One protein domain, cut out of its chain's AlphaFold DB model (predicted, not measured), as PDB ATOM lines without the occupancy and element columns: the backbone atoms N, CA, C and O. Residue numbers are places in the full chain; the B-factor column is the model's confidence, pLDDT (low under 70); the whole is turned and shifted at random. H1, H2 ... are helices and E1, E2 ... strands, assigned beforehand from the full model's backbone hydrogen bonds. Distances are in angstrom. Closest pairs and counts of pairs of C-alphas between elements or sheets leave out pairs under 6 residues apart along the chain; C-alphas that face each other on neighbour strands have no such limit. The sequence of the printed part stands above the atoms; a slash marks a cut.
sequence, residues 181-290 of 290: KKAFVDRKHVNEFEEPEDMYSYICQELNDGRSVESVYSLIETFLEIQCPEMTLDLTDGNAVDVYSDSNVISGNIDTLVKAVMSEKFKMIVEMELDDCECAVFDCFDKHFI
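AT A GLANCE: This is residues 181 to 290 of the 290 residues of an uncharacterized protein of Pseudomonas simiae (UniProt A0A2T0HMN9). A small three-stranded sheet has one face covered by three helices, H3, H4 and H6, while its other face bears no named helix. H1 and H2 pack on H3 beyond the sheet, and H5 packs on H2 and H6, giving a rounded body. The printed part has 110 residues, with six named helices and three named strands in the order H1 H2 H3 E1 E2 E3 H4 H5 H6, and its class is mixed, helices and strands. The sheet, in the order E1, E2, E3, is antiparallel. The whole is compact, with a radius of gyration of the C-alphas of 12.8 A and spans of 34 by 31 by 22 A.

IN THESE COORDINATES: H1, residues 181 to 190, begins with C-alpha 181 at (-15.432, -26.507, 47.137). H2 is residues 196 to 207, 16.3 A long, and H3, the longest helix, is residues 213 to 227, 21.1 A from first to last C-alpha. E1 is residues 232 to 236, E2 residues 240 to 245, 16.8 A long, and E3 residues 248 to 253, 16.7 A long. H4 is residues 254 to 261 and H5 residues 264 to 271. H6, residues 277 to 286, ends with C-alpha 286 at (-33.348, -51.777, 50.939).

HOW THE PARTS SIT: H3 is the hub, touching H1, H2 and H4. H1 runs the same way as H3 at a shallow tilt of 29 degrees, their closest C-alphas being those of Ala 183 and Ser 218, 5.9 A apart. H2 and H3 form a helical hairpin, at 6 degrees and opposite ways; the C-alphas of Leu 207 and Val 216, the closest, are 6.4 A apart. H3 and H4 come closest at the C-alphas of Tyr 217 and Ile 254, 6.9 A apart. E1, E2 and E3 form a meander, each strand the antiparallel neighbour of the one before: N 234 and O 242 are 2.9 A apart, and N 243 and O 250 2.8 A, both within hydrogen-bond range. H3, H4 and H6 are on the same face of this sheet, in two layers, helices over strands. H5 and H6 form a helical hairpin at 12 degrees, closest at the C-alphas of Phe 266 and Cys 284, 6.5 A. H2 touches H5 with residues 196 to 200 alone, closest at the C-alphas of Glu 197 and Glu 271, 6.2 A. In each of the six helices every O i to N i+4 pair is within hydrogen-bond range. H1 and H6 are apart.

THE WHOLE: The farthest C-alphas, those of Glu 194 and Gly 238, are 34.8 A apart. The printed part has no cut, and its links are tight. The mean pLDDT of the printed part is 76.1, with residues 181 to 192 among those under 70.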
ATOM      1  N   LYS A 181     -16.852 -26.287  46.848       44.22
ATOM      2  CA  LYS A 181     -15.432 -26.507  47.137       44.22
ATOM      3  C   LYS A 181     -15.216 -27.806  47.893       44.22
ATOM      4  O   LYS A 181     -14.198 -28.450  47.668       44.22
ATOM      5  N   LYS A 182     -16.153 -28.188  48.758       45.69
ATOM      6  CA  LYS A 182     -16.035 -29.398  49.562       45.69
ATOM      7  C   LYS A 182     -16.319 -30.659  48.741       45.69
ATOM      8  O   LYS A 182     -15.493 -31.560  48.760       45.69
ATOM      9  N   ALA A 183     -17.362 -30.649  47.907       45.91
ATOM     10  CA  ALA A 183     -17.693 -31.750  46.992       45.91
ATOM     11  C   ALA A 183     -16.545 -32.094  46.016       45.91
ATOM     12  O   ALA A 183     -16.177 -33.256  45.849       45.91
ATOM     13  N   PHE A 184     -15.902 -31.084  45.413       42.62
ATOM     14  CA  PHE A 184     -14.749 -31.314  44.528       42.62
ATOM     15  C   PHE A 184     -13.495 -31.783  45.271       42.62
ATOM     16  O   PHE A 184     -12.692 -32.536  44.718       42.62
ATOM     17  N   VAL A 185     -13.301 -31.318  46.508       47.22
ATOM     18  CA  VAL A 185     -12.202 -31.771  47.366       47.22
ATOM     19  C   VAL A 185     -12.400 -33.234  47.731       47.22
ATOM     20  O   VAL A 185     -11.455 -34.005  47.593       47.22
ATOM     21  N   ASP A 186     -13.607 -33.618  48.125       55.00
ATOM     22  CA  ASP A 186     -13.946 -34.990  48.477       55.00
ATOM     23  C   ASP A 186     -13.718 -35.927  47.282       55.00
ATOM     24  O   ASP A 186     -12.939 -36.868  47.393       55.00
ATOM     25  N   ARG A 187     -14.240 -35.597  46.092       53.41
ATOM     26  CA  ARG A 187     -14.029 -36.408  44.878       53.41
ATOM     27  C   ARG A 187     -12.570 -36.551  44.473       53.41
ATOM     28  O   ARG A 187     -12.140 -37.628  44.072       53.41
ATOM     29  N   LYS A 188     -11.781 -35.486  44.611       54.56
ATOM     30  CA  LYS A 188     -10.346 -35.556  44.336       54.56
ATOM     31  C   LYS A 188      -9.628 -36.514  45.293       54.56
ATOM     32  O   LYS A 188      -8.815 -37.294  44.825       54.56
ATOM     33  N   HIS A 189      -9.915 -36.454  46.595       59.97
ATOM     34  CA  HIS A 189      -9.266 -37.338  47.570       59.97
ATOM     35  C   HIS A 189      -9.729 -38.786  47.413       59.97
ATOM     36  O   HIS A 189      -8.911 -39.690  47.497       59.97
ATOM     37  N   VAL A 190     -11.014 -39.009  47.131       59.44
ATOM     38  CA  VAL A 190     -11.568 -40.346  46.884       59.44
ATOM     39  C   VAL A 190     -10.899 -41.001  45.660       59.44
ATOM     40  O   VAL A 190     -10.487 -42.153  45.741       59.44
ATOM     41  N   ASN A 191     -10.666 -40.251  44.577       58.50
ATOM     42  CA  ASN A 191      -9.976 -40.750  43.378       58.50
ATOM     43  C   ASN A 191      -8.454 -40.946  43.548       58.50
ATOM     44  O   ASN A 191      -7.799 -41.447  42.636       58.50
ATOM     45  N   GLU A 192      -7.860 -40.511  44.664       68.88
ATOM     46  CA  GLU A 192      -6.432 -40.721  44.952       68.88
ATOM     47  C   GLU A 192      -6.157 -42.107  45.575       68.88
ATOM     48  O   GLU A 192      -4.991 -42.493  45.689       68.88
ATOM     49  N   PHE A 193      -7.194 -42.863  45.958       70.19
ATOM     50  CA  PHE A 193      -7.059 -44.209  46.522       70.19
ATOM     51  C   PHE A 193      -7.038 -45.281  45.423       70.19
ATOM     52  O   PHE A 193      -7.935 -45.343  44.589       70.19
ATOM     53  N   GLU A 194      -6.020 -46.146  45.446       68.31
ATOM     54  CA  GLU A 194      -5.902 -47.287  44.520       68.31
ATOM     55  C   GLU A 194      -6.727 -48.501  44.984       68.31
ATOM     56  O   GLU A 194      -7.212 -49.265  44.154       68.31
ATOM     57  N   GLU A 195      -6.913 -48.657  46.300       75.81
ATOM     58  CA  GLU A 195      -7.589 -49.804  46.912       75.81
ATOM     59  C   GLU A 195      -8.969 -49.397  47.484       75.81
ATOM     60  O   GLU A 195      -9.049 -48.452  48.284       75.81
ATOM     61  N   PRO A 196     -10.064 -50.112  47.147       73.38
ATOM     62  CA  PRO A 196     -11.422 -49.813  47.630       73.38
ATOM     63  C   PRO A 196     -11.572 -49.747  49.158       73.38
ATOM     64  O   PRO A 196     -12.397 -49.003  49.691       73.38
ATOM     65  N   GLU A 197     -10.754 -50.509  49.877       80.81
ATOM     66  CA  GLU A 197     -10.779 -50.660  51.336       80.81
ATOM     67  C   GLU A 197     -10.248 -49.408  52.055       80.81
ATOM     68  O   GLU A 197     -10.804 -48.959  53.069       80.81
ATOM     69  N   ASP A 198      -9.192 -48.810  51.499       80.44
ATOM     70  CA  ASP A 198      -8.612 -47.557  51.981       80.44
ATOM     71  C   ASP A 198      -9.575 -46.395  51.717       80.44
ATOM     72  O   ASP A 198      -9.825 -45.569  52.604       80.44
ATOM     73  N   MET A 199     -10.198 -46.395  50.535       80.56
ATOM     74  CA  MET A 199     -11.250 -45.452  50.177       80.56
ATOM     75  C   MET A 199     -12.439 -45.552  51.144       80.56
ATOM     76  O   MET A 199     -12.865 -44.545  51.710       80.56
ATOM     77  N   TYR A 200     -12.939 -46.761  51.415       85.69
ATOM     78  CA  TYR A 200     -14.041 -46.989  52.354       85.69
ATOM     79  C   TYR A 200     -13.720 -46.518  53.778       85.69
ATOM     80  O   TYR A 200     -14.558 -45.901  54.445       85.69
ATOM     81  N   SER A 201     -12.493 -46.768  54.238       85.12
ATOM     82  CA  SER A 201     -12.020 -46.321  55.550       85.12
ATOM     83  C   SER A 201     -12.010 -44.792  55.659       85.12
ATOM     84  O   SER A 201     -12.462 -44.250  56.673       85.12
ATOM     85  N   TYR A 202     -11.562 -44.098  54.607       84.31
ATOM     86  CA  TYR A 202     -11.615 -42.637  54.513       84.31
ATOM     87  C   TYR A 202     -13.056 -42.114  54.542       84.31
ATOM     88  O   TYR A 202     -13.373 -41.251  55.363       84.31
ATOM     89  N   ILE A 203     -13.954 -42.682  53.728       82.19
ATOM     90  CA  ILE A 203     -15.373 -42.299  53.719       82.19
ATOM     91  C   ILE A 203     -15.983 -42.439  55.116       82.19
ATOM     92  O   ILE A 203     -16.592 -41.501  55.624       82.19
ATOM     93  N   CYS A 204     -15.782 -43.579  55.780       85.19
ATOM     94  CA  CYS A 204     -16.314 -43.804  57.122       85.19
ATOM     95  C   CYS A 204     -15.780 -42.796  58.145       85.19
ATOM     96  O   CYS A 204     -16.513 -42.398  59.051       85.19
ATOM     97  N   GLN A 205     -14.518 -42.379  58.029       83.62
ATOM     98  CA  GLN A 205     -13.960 -41.337  58.884       83.62
ATOM     99  C   GLN A 205     -14.674 -39.998  58.654       83.62
ATOM    100  O   GLN A 205     -15.154 -39.389  59.606       83.62
ATOM    101  N   GLU A 206     -14.815 -39.582  57.399       82.12
ATOM    102  CA  GLU A 206     -15.432 -38.304  57.038       82.12
ATOM    103  C   GLU A 206     -16.928 -38.240  57.381       82.12
ATOM    104  O   GLU A 206     -17.426 -37.201  57.820       82.12
ATOM    105  N   LEU A 207     -17.653 -39.358  57.264       82.50
ATOM    106  CA  LEU A 207     -19.062 -39.452  57.664       82.50
ATOM    107  C   LEU A 207     -19.279 -39.236  59.171       82.50
ATOM    108  O   LEU A 207     -20.366 -38.828  59.582       82.50
ATOM    109  N   ASN A 208     -18.252 -39.448  59.999       75.81
ATOM    110  CA  ASN A 208     -18.318 -39.200  61.439       75.81
ATOM    111  C   ASN A 208     -18.025 -37.736  61.832       75.81
ATOM    112  O   ASN A 208     -18.304 -37.348  62.968       75.81
ATOM    113  N   ASP A 209     -17.524 -36.900  60.916       70.62
ATOM    114  CA  ASP A 209     -16.958 -35.577  61.229       70.62
ATOM    115  C   ASP A 209     -17.971 -34.409  61.206       70.62
ATOM    116  O   ASP A 209     -17.621 -33.250  60.976       70.62
ATOM    117  N   GLY A 210     -19.250 -34.672  61.498       65.44
ATOM    118  CA  GLY A 210     -20.261 -33.617  61.688       65.44
ATOM    119  C   GLY A 210     -20.481 -32.721  60.459       65.44
ATOM    120  O   GLY A 210     -20.743 -31.523  60.595       65.44
ATOM    121  N   ARG A 211     -20.324 -33.297  59.261       72.00
ATOM    122  CA  ARG A 211     -20.490 -32.638  57.957       72.00
ATOM    123  C   ARG A 211     -21.958 -32.238  57.697       72.00
ATOM    124  O   ARG A 211     -22.869 -32.752  58.341       72.00
ATOM    125  N   SER A 212     -22.188 -31.307  56.761       73.25
ATOM    126  CA  SER A 212     -23.549 -30.978  56.298       73.25
ATOM    127  C   SER A 212     -24.150 -32.137  55.496       73.25
ATOM    128  O   SER A 212     -23.409 -32.966  54.965       73.25
ATOM    129  N   VAL A 213     -25.479 -32.177  55.384       70.81
ATOM    130  CA  VAL A 213     -26.218 -33.228  54.660       70.81
ATOM    131  C   VAL A 213     -25.759 -33.333  53.208       70.81
ATOM    132  O   VAL A 213     -25.478 -34.424  52.728       70.81
ATOM    133  N   GLU A 214     -25.599 -32.200  52.538       69.31
ATOM    134  CA  GLU A 214     -25.200 -32.107  51.134       69.31
ATOM    135  C   GLU A 214     -23.759 -32.596  50.930       69.31
ATOM    136  O   GLU A 214     -23.445 -33.256  49.943       69.31
ATOM    137  N   SER A 215     -22.877 -32.323  51.898       70.06
ATOM    138  CA  SER A 215     -21.490 -32.799  51.875       70.06
ATOM    139  C   SER A 215     -21.403 -34.302  52.136       70.06
ATOM    140  O   SER A 215     -20.572 -34.973  51.534       70.06
ATOM    141  N   VAL A 216     -22.250 -34.834  53.018       78.75
ATOM    142  CA  VAL A 216     -22.372 -36.277  53.260       78.75
ATOM    143  C   VAL A 216     -22.915 -36.989  52.023       78.75
ATOM    144  O   VAL A 216     -22.350 -37.996  51.608       78.75
ATOM    145  N   TYR A 217     -23.971 -36.442  51.421       81.25
ATOM    146  CA  TYR A 217     -24.571 -36.959  50.198       81.25
ATOM    147  C   TYR A 217     -23.541 -37.045  49.070       81.25
ATOM    148  O   TYR A 217     -23.292 -38.133  48.561       81.25
ATOM    149  N   SER A 218     -22.876 -35.931  48.754       70.81
ATOM    150  CA  SER A 218     -21.913 -35.869  47.647       70.81
ATOM    151  C   SER A 218     -20.735 -36.832  47.838       70.81
ATOM    152  O   SER A 218     -20.232 -37.412  46.876       70.81
ATOM    153  N   LEU A 219     -20.312 -37.039  49.088       76.94
ATOM    154  CA  LEU A 219     -19.256 -37.984  49.428       76.94
ATOM    155  C   LEU A 219     -19.688 -39.444  49.186       76.94
ATOM    156  O   LEU A 219     -18.924 -40.218  48.612       76.94
ATOM    157  N   ILE A 220     -20.902 -39.817  49.608       83.38
ATOM    158  CA  ILE A 220     -21.454 -41.169  49.404       83.38
ATOM    159  C   ILE A 220     -21.735 -41.427  47.922       83.38
ATOM    160  O   ILE A 220     -21.407 -42.500  47.424       83.38
ATOM    161  N   GLU A 221     -22.301 -40.448  47.222       78.81
ATOM    162  CA  GLU A 221     -22.540 -40.494  45.777       78.81
ATOM    163  C   GLU A 221     -21.242 -40.752  45.020       78.81
ATOM    164  O   GLU A 221     -21.151 -41.718  44.273       78.81
ATOM    165  N   THR A 222     -20.191 -39.986  45.313       68.38
ATOM    166  CA  THR A 222     -18.883 -40.188  44.680       68.38
ATOM    167  C   THR A 222     -18.305 -41.576  44.962       68.38
ATOM    168  O   THR A 222     -17.729 -42.203  44.079       68.38
ATOM    169  N   PHE A 223     -18.442 -42.070  46.193       77.19
ATOM    170  CA  PHE A 223     -17.968 -43.405  46.548       77.19
ATOM    171  C   PHE A 223     -18.695 -44.500  45.754       77.19
ATOM    172  O   PHE A 223     -18.062 -45.412  45.223       77.19
ATOM    173  N   LEU A 224     -20.022 -44.397  45.658       76.88
ATOM    174  CA  LEU A 224     -20.851 -45.352  44.931       76.88
ATOM    175  C   LEU A 224     -20.609 -45.287  43.422       76.88
ATOM    176  O   LEU A 224     -20.513 -46.340  42.812       76.88
ATOM    177  N   GLU A 225     -20.392 -44.098  42.851       68.50
ATOM    178  CA  GLU A 225     -20.016 -43.927  41.436       68.50
ATOM    179  C   GLU A 225     -18.754 -44.715  41.049       68.50
ATOM    180  O   GLU A 225     -18.610 -45.125  39.898       68.50
ATOM    181  N   ILE A 226     -17.815 -44.888  41.983       68.25
ATOM    182  CA  ILE A 226     -16.559 -45.611  41.740       68.25
ATOM    183  C   ILE A 226     -16.748 -47.110  41.955       68.25
ATOM    184  O   ILE A 226     -16.172 -47.911  41.225       68.25
ATOM    185  N   GLN A 227     -17.513 -47.490  42.980       70.81
ATOM    186  CA  GLN A 227     -17.671 -48.889  43.373       70.81
ATOM    187  C   GLN A 227     -18.735 -49.625  42.561       70.81
ATOM    188  O   GLN A 227     -18.472 -50.732  42.104       70.81
ATOM    189  N   CYS A 228     -19.900 -49.016  42.351       72.88
ATOM    190  CA  CYS A 228     -20.975 -49.561  41.530       72.88
ATOM    191  C   CYS A 228     -21.510 -48.457  40.579       72.88
ATOM    192  O   CYS A 228     -22.496 -47.787  40.909       72.88
ATOM    193  N   PRO A 229     -20.859 -48.228  39.419       66.00
ATOM    194  CA  PRO A 229     -21.202 -47.161  38.467       66.00
ATOM    195  C   PRO A 229     -22.644 -47.192  37.936       66.00
ATOM    196  O   PRO A 229     -23.130 -46.188  37.421       66.00
ATOM    197  N   GLU A 230     -23.314 -48.336  38.041       65.31
ATOM    198  CA  GLU A 230     -24.696 -48.572  37.614       65.31
ATOM    199  C   GLU A 230     -25.729 -47.962  38.580       65.31
ATOM    200  O   GLU A 230     -26.913 -47.863  38.261       65.31
ATOM    201  N   MET A 231     -25.300 -47.531  39.771       66.25
ATOM    202  CA  MET A 231     -26.177 -46.933  40.775       66.25
ATOM    203  C   MET A 231     -26.174 -45.409  40.710       66.25
ATOM    204  O   MET A 231     -25.140 -44.769  40.531       66.25
ATOM    205  N   THR A 232     -27.338 -44.803  40.935       68.56
ATOM    206  CA  THR A 232     -27.489 -43.341  41.029       68.56
ATOM    207  C   THR A 232     -28.220 -42.966  42.311       68.56
ATOM    208  O   THR A 232     -29.068 -43.721  42.790       68.56
ATOM    209  N   LEU A 233     -27.906 -41.799  42.872       73.25
ATOM    210  CA  LEU A 233     -28.657 -41.222  43.982       73.25
ATOM    211  C   LEU A 233     -29.323 -39.916  43.554       73.25
ATOM    212  O   LEU A 233     -28.854 -39.246  42.638       73.25
ATOM    213  N   ASP A 234     -30.410 -39.567  44.232       75.06
ATOM    214  CA  ASP A 234     -31.031 -38.249  44.146       75.06
ATOM    215  C   ASP A 234     -31.357 -37.740  45.553       75.06
ATOM    216  O   ASP A 234     -31.969 -38.453  46.354       75.06
ATOM    217  N   LEU A 235     -30.934 -36.515  45.869       67.44
ATOM    218  CA  LEU A 235     -31.236 -35.842  47.133       67.44
ATOM    219  C   LEU A 235     -32.407 -34.887  46.919       67.44
ATOM    220  O   LEU A 235     -32.273 -33.849  46.274       67.44
ATOM    221  N   THR A 236     -33.538 -35.201  47.539       69.81
ATOM    222  CA  THR A 236     -34.756 -34.392  47.463       69.81
ATOM    223  C   THR A 236     -34.996 -33.594  48.749       69.81
ATOM    224  O   THR A 236     -34.318 -33.758  49.772       69.81
ATOM    225  N   ASP A 237     -35.971 -32.681  48.698       69.44
ATOM    226  CA  ASP A 237     -36.303 -31.778  49.800       69.44
ATOM    227  C   ASP A 237     -36.538 -32.522  51.128       69.44
ATOM    228  O   ASP A 237     -37.302 -33.484  51.219       69.44
ATOM    229  N   GLY A 238     -35.928 -32.018  52.205       63.88
ATOM    230  CA  GLY A 238     -36.118 -32.568  53.551       63.88
ATOM    231  C   GLY A 238     -35.238 -33.779  53.880       63.88
ATOM    232  O   GLY A 238     -35.631 -34.592  54.718       63.88
ATOM    233  N   ASN A 239     -34.047 -33.867  53.278       79.44
ATOM    234  CA  ASN A 239     -33.044 -34.926  53.474       79.44
ATOM    235  C   ASN A 239     -33.487 -36.309  52.973       79.44
ATOM    236  O   ASN A 239     -32.933 -37.324  53.412       79.44
ATOM    237  N   ALA A 240     -34.502 -36.357  52.111       82.56
ATOM    238  CA  ALA A 240     -34.939 -37.589  51.483       82.56
ATOM    239  C   ALA A 240     -33.961 -37.965  50.365       82.56
ATOM    240  O   ALA A 240     -33.473 -37.099  49.647       82.56
ATOM    241  N   VAL A 241     -33.638 -39.250  50.259       81.81
ATOM    242  CA  VAL A 241     -32.714 -39.763  49.247       81.81
ATOM    243  C   VAL A 241     -33.375 -40.912  48.514       81.81
ATOM    244  O   VAL A 241     -33.823 -41.862  49.160       81.81
ATOM    245  N   ASP A 242     -33.397 -40.827  47.192       79.31
ATOM    246  CA  ASP A 242     -33.793 -41.917  46.310       79.31
ATOM    247  C   ASP A 242     -32.536 -42.588  45.749       79.31
ATOM    248  O   ASP A 242     -31.589 -41.921  45.339       79.31
ATOM    249  N   VAL A 243     -32.509 -43.918  45.770       81.94
ATOM    250  CA  VAL A 243     -31.445 -44.737  45.185       81.94
ATOM    251  C   VAL A 243     -32.021 -45.481  43.996       81.94
ATOM    252  O   VAL A 243     -32.992 -46.227  44.141       81.94
ATOM    253  N   TYR A 244     -31.385 -45.315  42.844       77.25
ATOM    254  CA  TYR A 244     -31.768 -45.925  41.584       77.25
ATOM    255  C   TYR A 244     -30.797 -47.043  41.213       77.25
ATOM    256  O   TYR A 244     -29.579 -46.900  41.310       77.25
ATOM    257  N   SER A 245     -31.398 -48.141  40.785       75.88
ATOM    258  CA  SER A 245     -30.818 -49.288  40.093       75.88
ATOM    259  C   SER A 245     -31.564 -49.406  38.761       75.88
ATOM    260  O   SER A 245     -32.711 -48.952  38.676       75.88
ATOM    261  N   ASP A 246     -30.974 -50.040  37.745       62.59
ATOM    262  CA  ASP A 246     -31.497 -50.137  36.366       62.59
ATOM    263  C   ASP A 246     -33.003 -50.463  36.258       62.59
ATOM    264  O   ASP A 246     -33.674 -50.132  35.279       62.59
ATOM    265  N   SER A 247     -33.567 -51.142  37.261       59.22
ATOM    266  CA  SER A 247     -34.989 -51.504  37.310       59.22
ATOM    267  C   SER A 247     -35.720 -51.136  38.603       59.22
ATOM    268  O   SER A 247     -36.924 -51.386  38.696       59.22
ATOM    269  N   ASN A 248     -35.041 -50.576  39.606       72.88
ATOM    270  CA  ASN A 248     -35.600 -50.430  40.947       72.88
ATOM    271  C   ASN A 248     -35.276 -49.070  41.573       72.88
ATOM    272  O   ASN A 248     -34.238 -48.474  41.310       72.88
ATOM    273  N   VAL A 249     -36.169 -48.614  42.453       82.00
ATOM    274  CA  VAL A 249     -35.979 -47.398  43.251       82.00
ATOM    275  C   VAL A 249     -36.245 -47.721  44.712       82.00
ATOM    276  O   VAL A 249     -37.269 -48.332  45.026       82.00
ATOM    277  N   ILE A 250     -35.342 -47.295  45.594       86.62
ATOM    278  CA  ILE A 250     -35.549 -47.317  47.045       86.62
ATOM    279  C   ILE A 250     -35.469 -45.883  47.559       86.62
ATOM    280  O   ILE A 250     -34.478 -45.195  47.334       86.62
ATOM    281  N   SER A 251     -36.497 -45.462  48.291       86.75
ATOM    282  CA  SER A 251     -36.602 -44.121  48.873       86.75
ATOM    283  C   SER A 251     -36.380 -44.159  50.376       86.75
ATOM    284  O   SER A 251     -36.942 -45.006  51.071       86.75
ATOM    285  N   GLY A 252     -35.588 -43.232  50.905       87.94
ATOM    286  CA  GLY A 252     -35.322 -43.122  52.338       87.94
ATOM    287  C   GLY A 252     -34.781 -41.755  52.711       87.94
ATOM    288  O   GLY A 252     -35.204 -40.747  52.158       87.94
ATOM    289  N   ASN A 253     -33.879 -41.697  53.689       91.25
ATOM    290  CA  ASN A 253     -33.260 -40.443  54.111       91.25
ATOM    291  C   ASN A 253     -31.743 -40.572  54.254       91.25
ATOM    292  O   ASN A 253     -31.208 -41.676  54.402       91.25
ATOM    293  N   ILE A 254     -31.064 -39.424  54.261       88.81
ATOM    294  CA  ILE A 254     -29.601 -39.366  54.316       88.81
ATOM    295  C   ILE A 254     -29.023 -40.087  55.542       88.81
ATOM    296  O   ILE A 254     -28.039 -40.809  55.426       88.81
ATOM    297  N   ASP A 255     -29.670 -39.985  56.707       89.38
ATOM    298  CA  ASP A 255     -29.200 -40.629  57.940       89.38
ATOM    299  C   ASP A 255     -29.223 -42.159  57.834       89.38
ATOM    300  O   ASP A 255     -28.413 -42.863  58.443       89.38
ATOM    301  N   THR A 256     -30.183 -42.692  57.084       90.19
ATOM    302  CA  THR A 256     -30.347 -44.127  56.866       90.19
ATOM    303  C   THR A 256     -29.391 -44.626  55.793       90.19
ATOM    304  O   THR A 256     -28.801 -45.692  55.972       90.19
ATOM    305  N   LEU A 257     -29.140 -43.822  54.755       90.81
ATOM    306  CA  LEU A 257     -28.079 -44.077  53.784       90.81
ATOM    307  C   LEU A 257     -26.704 -44.146  54.460       90.81
ATOM    308  O   LEU A 257     -25.976 -45.116  54.263       90.81
ATOM    309  N   VAL A 258     -26.383 -43.186  55.334       91.50
ATOM    310  CA  VAL A 258     -25.136 -43.185  56.117       91.50
ATOM    311  C   VAL A 258     -25.002 -44.466  56.937       91.50
ATOM    312  O   VAL A 258     -23.964 -45.122  56.895       91.50
ATOM    313  N   LYS A 259     -26.059 -44.877  57.652       90.69
ATOM    314  CA  LYS A 259     -26.045 -46.137  58.417       90.69
ATOM    315  C   LYS A 259     -25.822 -47.353  57.527       90.69
ATOM    316  O   LYS A 259     -25.125 -48.272  57.947       90.69
ATOM    317  N   ALA A 260     -26.417 -47.368  56.337       92.00
ATOM    318  CA  ALA A 260     -26.263 -48.463  55.395       92.00
ATOM    319  C   ALA A 260     -24.818 -48.554  54.884       92.00
ATOM    320  O   ALA A 260     -24.227 -49.631  54.954       92.00
ATOM    321  N   VAL A 261     -24.219 -47.428  54.480       90.81
ATOM    322  CA  VAL A 261     -22.808 -47.333  54.056       90.81
ATOM    323  C   VAL A 261     -21.857 -47.737  55.186       90.81
ATOM    324  O   VAL A 261     -20.918 -48.499  54.977       90.81
ATOM    325  N   MET A 262     -22.125 -47.312  56.420       90.75
ATOM    326  CA  MET A 262     -21.315 -47.672  57.593       90.75
ATOM    327  C   MET A 262     -21.580 -49.093  58.128       90.75
ATOM    328  O   MET A 262     -21.033 -49.473  59.165       90.75
ATOM    329  N   SER A 263     -22.453 -49.875  57.487       92.00
ATOM    330  CA  SER A 263     -22.792 -51.215  57.963       92.00
ATOM    331  C   SER A 263     -21.709 -52.237  57.610       92.00
ATOM    332  O   SER A 263     -21.118 -52.196  56.534       92.00
ATOM    333  N   GLU A 264     -21.527 -53.244  58.471       87.75
ATOM    334  CA  GLU A 264     -20.639 -54.386  58.184       87.75
ATOM    335  C   GLU A 264     -21.026 -55.107  56.884       87.75
ATOM    336  O   GLU A 264     -20.169 -55.629  56.181       87.75
ATOM    337  N   LYS A 265     -22.320 -55.113  56.530       88.75
ATOM    338  CA  LYS A 265     -22.787 -55.709  55.274       88.75
ATOM    339  C   LYS A 265     -22.244 -54.942  54.068       88.75
ATOM    340  O   LYS A 265     -21.826 -55.573  53.109       88.75
ATOM    341  N   PHE A 266     -22.256 -53.613  54.121       89.69
ATOM    342  CA  PHE A 266     -21.730 -52.778  53.048       89.69
ATOM    343  C   PHE A 266     -20.204 -52.844  52.975       89.69
ATOM    344  O   PHE A 266     -19.663 -53.021  51.893       89.69
ATOM    345  N   LYS A 267     -19.519 -52.848  54.123       89.00
ATOM    346  CA  LYS A 267     -18.078 -53.111  54.188       89.00
ATOM    347  C   LYS A 267     -17.691 -54.411  53.473       89.00
ATOM    348  O   LYS A 267     -16.792 -54.407  52.645       89.00
ATOM    349  N   MET A 268     -18.407 -55.503  53.749       86.88
ATOM    350  CA  MET A 268     -18.167 -56.784  53.075       86.88
ATOM    351  C   MET A 268     -18.390 -56.710  51.562       86.88
ATOM    352  O   MET A 268     -17.727 -57.434  50.836       86.88
ATOM    353  N   ILE A 269     -19.326 -55.884  51.088       86.62
ATOM    354  CA  ILE A 269     -19.559 -55.698  49.651       86.62
ATOM    355  C   ILE A 269     -18.369 -54.992  49.000       86.62
ATOM    356  O   ILE A 269     -17.980 -55.386  47.916       86.62
ATOM    357  N   VAL A 270     -17.766 -54.010  49.671       82.75
ATOM    358  CA  VAL A 270     -16.593 -53.282  49.157       82.75
ATOM    359  C   VAL A 270     -15.327 -54.144  49.174       82.75
ATOM    360  O   VAL A 270     -14.538 -54.110  48.238       82.75
ATOM    361  N   GLU A 271     -15.127 -54.934  50.233       80.31
ATOM    362  CA  GLU A 271     -13.967 -55.835  50.374       80.31
ATOM    363  C   GLU A 271     -14.046 -57.063  49.448       80.31
ATOM    364  O   GLU A 271     -13.068 -57.791  49.268       80.31
ATOM    365  N   MET A 272     -15.224 -57.351  48.895       76.25
ATOM    366  CA  MET A 272     -15.427 -58.461  47.976       76.25
ATOM    367  C   MET A 272     -15.555 -57.904  46.559       76.25
ATOM    368  O   MET A 272     -16.504 -57.193  46.268       76.25
ATOM    369  N   GLU A 273     -14.651 -58.280  45.652       64.44
ATOM    370  CA  GLU A 273     -14.834 -58.059  44.209       64.44
ATOM    371  C   GLU A 273     -16.026 -58.904  43.719       64.44
ATOM    372  O   GLU A 273     -15.871 -60.028  43.236       64.44
ATOM    373  N   LEU A 274     -17.245 -58.418  43.954       69.94
ATOM    374  CA  LEU A 274     -18.478 -59.084  43.558       69.94
ATOM    375  C   LEU A 274     -18.761 -58.795  42.084       69.94
ATOM    376  O   LEU A 274     -18.796 -57.640  41.675       69.94
ATOM    377  N   ASP A 275     -19.066 -59.849  41.322       61.12
ATOM    378  CA  ASP A 275     -19.484 -59.743  39.914       61.12
ATOM    379  C   ASP A 275     -20.773 -58.906  39.727       61.12
ATOM    380  O   ASP A 275     -21.059 -58.468  38.619       61.12
ATOM    381  N   ASP A 276     -21.557 -58.706  40.794       76.19
ATOM    382  CA  ASP A 276     -22.826 -57.961  40.799       76.19
ATOM    383  C   ASP A 276     -22.889 -57.024  42.026       76.19
ATOM    384  O   ASP A 276     -23.594 -57.267  43.015       76.19
ATOM    385  N   CYS A 277     -22.040 -55.990  41.989       75.56
ATOM    386  CA  CYS A 277     -21.935 -54.940  43.010       75.56
ATOM    387  C   CYS A 277     -23.275 -54.222  43.217       75.56
ATOM    388  O   CYS A 277     -23.723 -54.069  44.358       75.56
ATOM    389  N   GLU A 278     -23.936 -53.850  42.112       80.81
ATOM    390  CA  GLU A 278     -25.208 -53.124  42.089       80.81
ATOM    391  C   GLU A 278     -26.272 -53.847  42.923       80.81
ATOM    392  O   GLU A 278     -26.778 -53.283  43.898       80.81
ATOM    393  N   CYS A 279     -26.570 -55.120  42.623       82.25
ATOM    394  CA  CYS A 279     -27.600 -55.856  43.357       82.25
ATOM    395  C   CYS A 279     -27.247 -56.009  44.841       82.25
ATOM    396  O   CYS A 279     -28.120 -55.913  45.706       82.25
ATOM    397  N   ALA A 280     -25.971 -56.240  45.163       86.81
ATOM    398  CA  ALA A 280     -25.534 -56.435  46.541       86.81
ATOM    399  C   ALA A 280     -25.682 -55.158  47.386       86.81
ATOM    400  O   ALA A 280     -26.156 -55.229  48.534       86.81
ATOM    401  N   VAL A 281     -25.305 -54.003  46.821       87.06
ATOM    402  CA  VAL A 281     -25.477 -52.688  47.446       87.06
ATOM    403  C   VAL A 281     -26.954 -52.325  47.545       87.06
ATOM    404  O   VAL A 281     -27.401 -51.934  48.627       87.06
ATOM    405  N   PHE A 282     -27.737 -52.542  46.491       86.69
ATOM    406  CA  PHE A 282     -29.175 -52.277  46.491       86.69
ATOM    407  C   PHE A 282     -29.900 -53.081  47.586       86.69
ATOM    408  O   PHE A 282     -30.589 -52.512  48.434       86.69
ATOM    409  N   ASP A 283     -29.616 -54.384  47.697       87.50
ATOM    410  CA  ASP A 283     -30.090 -55.261  48.782       87.50
ATOM    411  C   ASP A 283     -29.578 -54.849  50.173       87.50
ATOM    412  O   ASP A 283     -30.069 -55.309  51.217       87.50
ATOM    413  N   CYS A 284     -28.463 -54.122  50.239       89.88
ATOM    414  CA  CYS A 284     -27.963 -53.554  51.484       89.88
ATOM    415  C   CYS A 284     -28.812 -52.355  51.889       89.88
ATOM    416  O   CYS A 284     -29.257 -52.295  53.036       89.88
ATOM    417  N   PHE A 285     -29.072 -51.448  50.951       90.94
ATOM    418  CA  PHE A 285     -29.810 -50.218  51.196       90.94
ATOM    419  C   PHE A 285     -31.289 -50.491  51.481       90.94
ATOM    420  O   PHE A 285     -31.793 -49.996  52.487       90.94
ATOM    421  N   ASP A 286     -31.938 -51.391  50.735       87.31
ATOM    422  CA  ASP A 286     -33.348 -51.777  50.939       87.31
ATOM    423  C   ASP A 286     -33.631 -52.212  52.386       87.31
ATOM    424  O   ASP A 286     -34.593 -51.799  53.027       87.31
ATOM    425  N   LYS A 287     -32.710 -52.993  52.967       87.06
ATOM    426  CA  LYS A 287     -32.831 -53.488  54.348       87.06
ATOM    427  C   LYS A 287     -32.693 -52.403  55.409       87.06
ATOM    428  O   LYS A 287     -33.084 -52.639  56.551       87.06
ATOM    429  N   HIS A 288     -32.083 -51.273  55.072       87.69
ATOM    430  CA  HIS A 288     -31.910 -50.157  55.995       87.69
ATOM    431  C   HIS A 288     -33.031 -49.127  55.851       87.69
ATOM    432  O   HIS A 288     -33.430 -48.561  56.864       87.69
ATOM    433  N   PHE A 289     -33.567 -48.931  54.645       82.44
ATOM    434  CA  PHE A 289     -34.546 -47.895  54.284       82.44
ATOM    435  C   PHE A 289     -35.997 -48.191  54.753       82.44
ATOM    436  O   PHE A 289     -36.954 -47.677  54.180       82.44
ATOM    437  N   ILE A 290     -36.168 -48.989  55.819       59.75
ATOM    438  CA  ILE A 290     -37.466 -49.434  56.384       59.75
ATOM    439  C   ILE A 290     -38.276 -48.287  57.003       59.75
ATOM    440  O   ILE A 290     -37.716 -47.567  57.865       59.75
TER     441      ILE A 290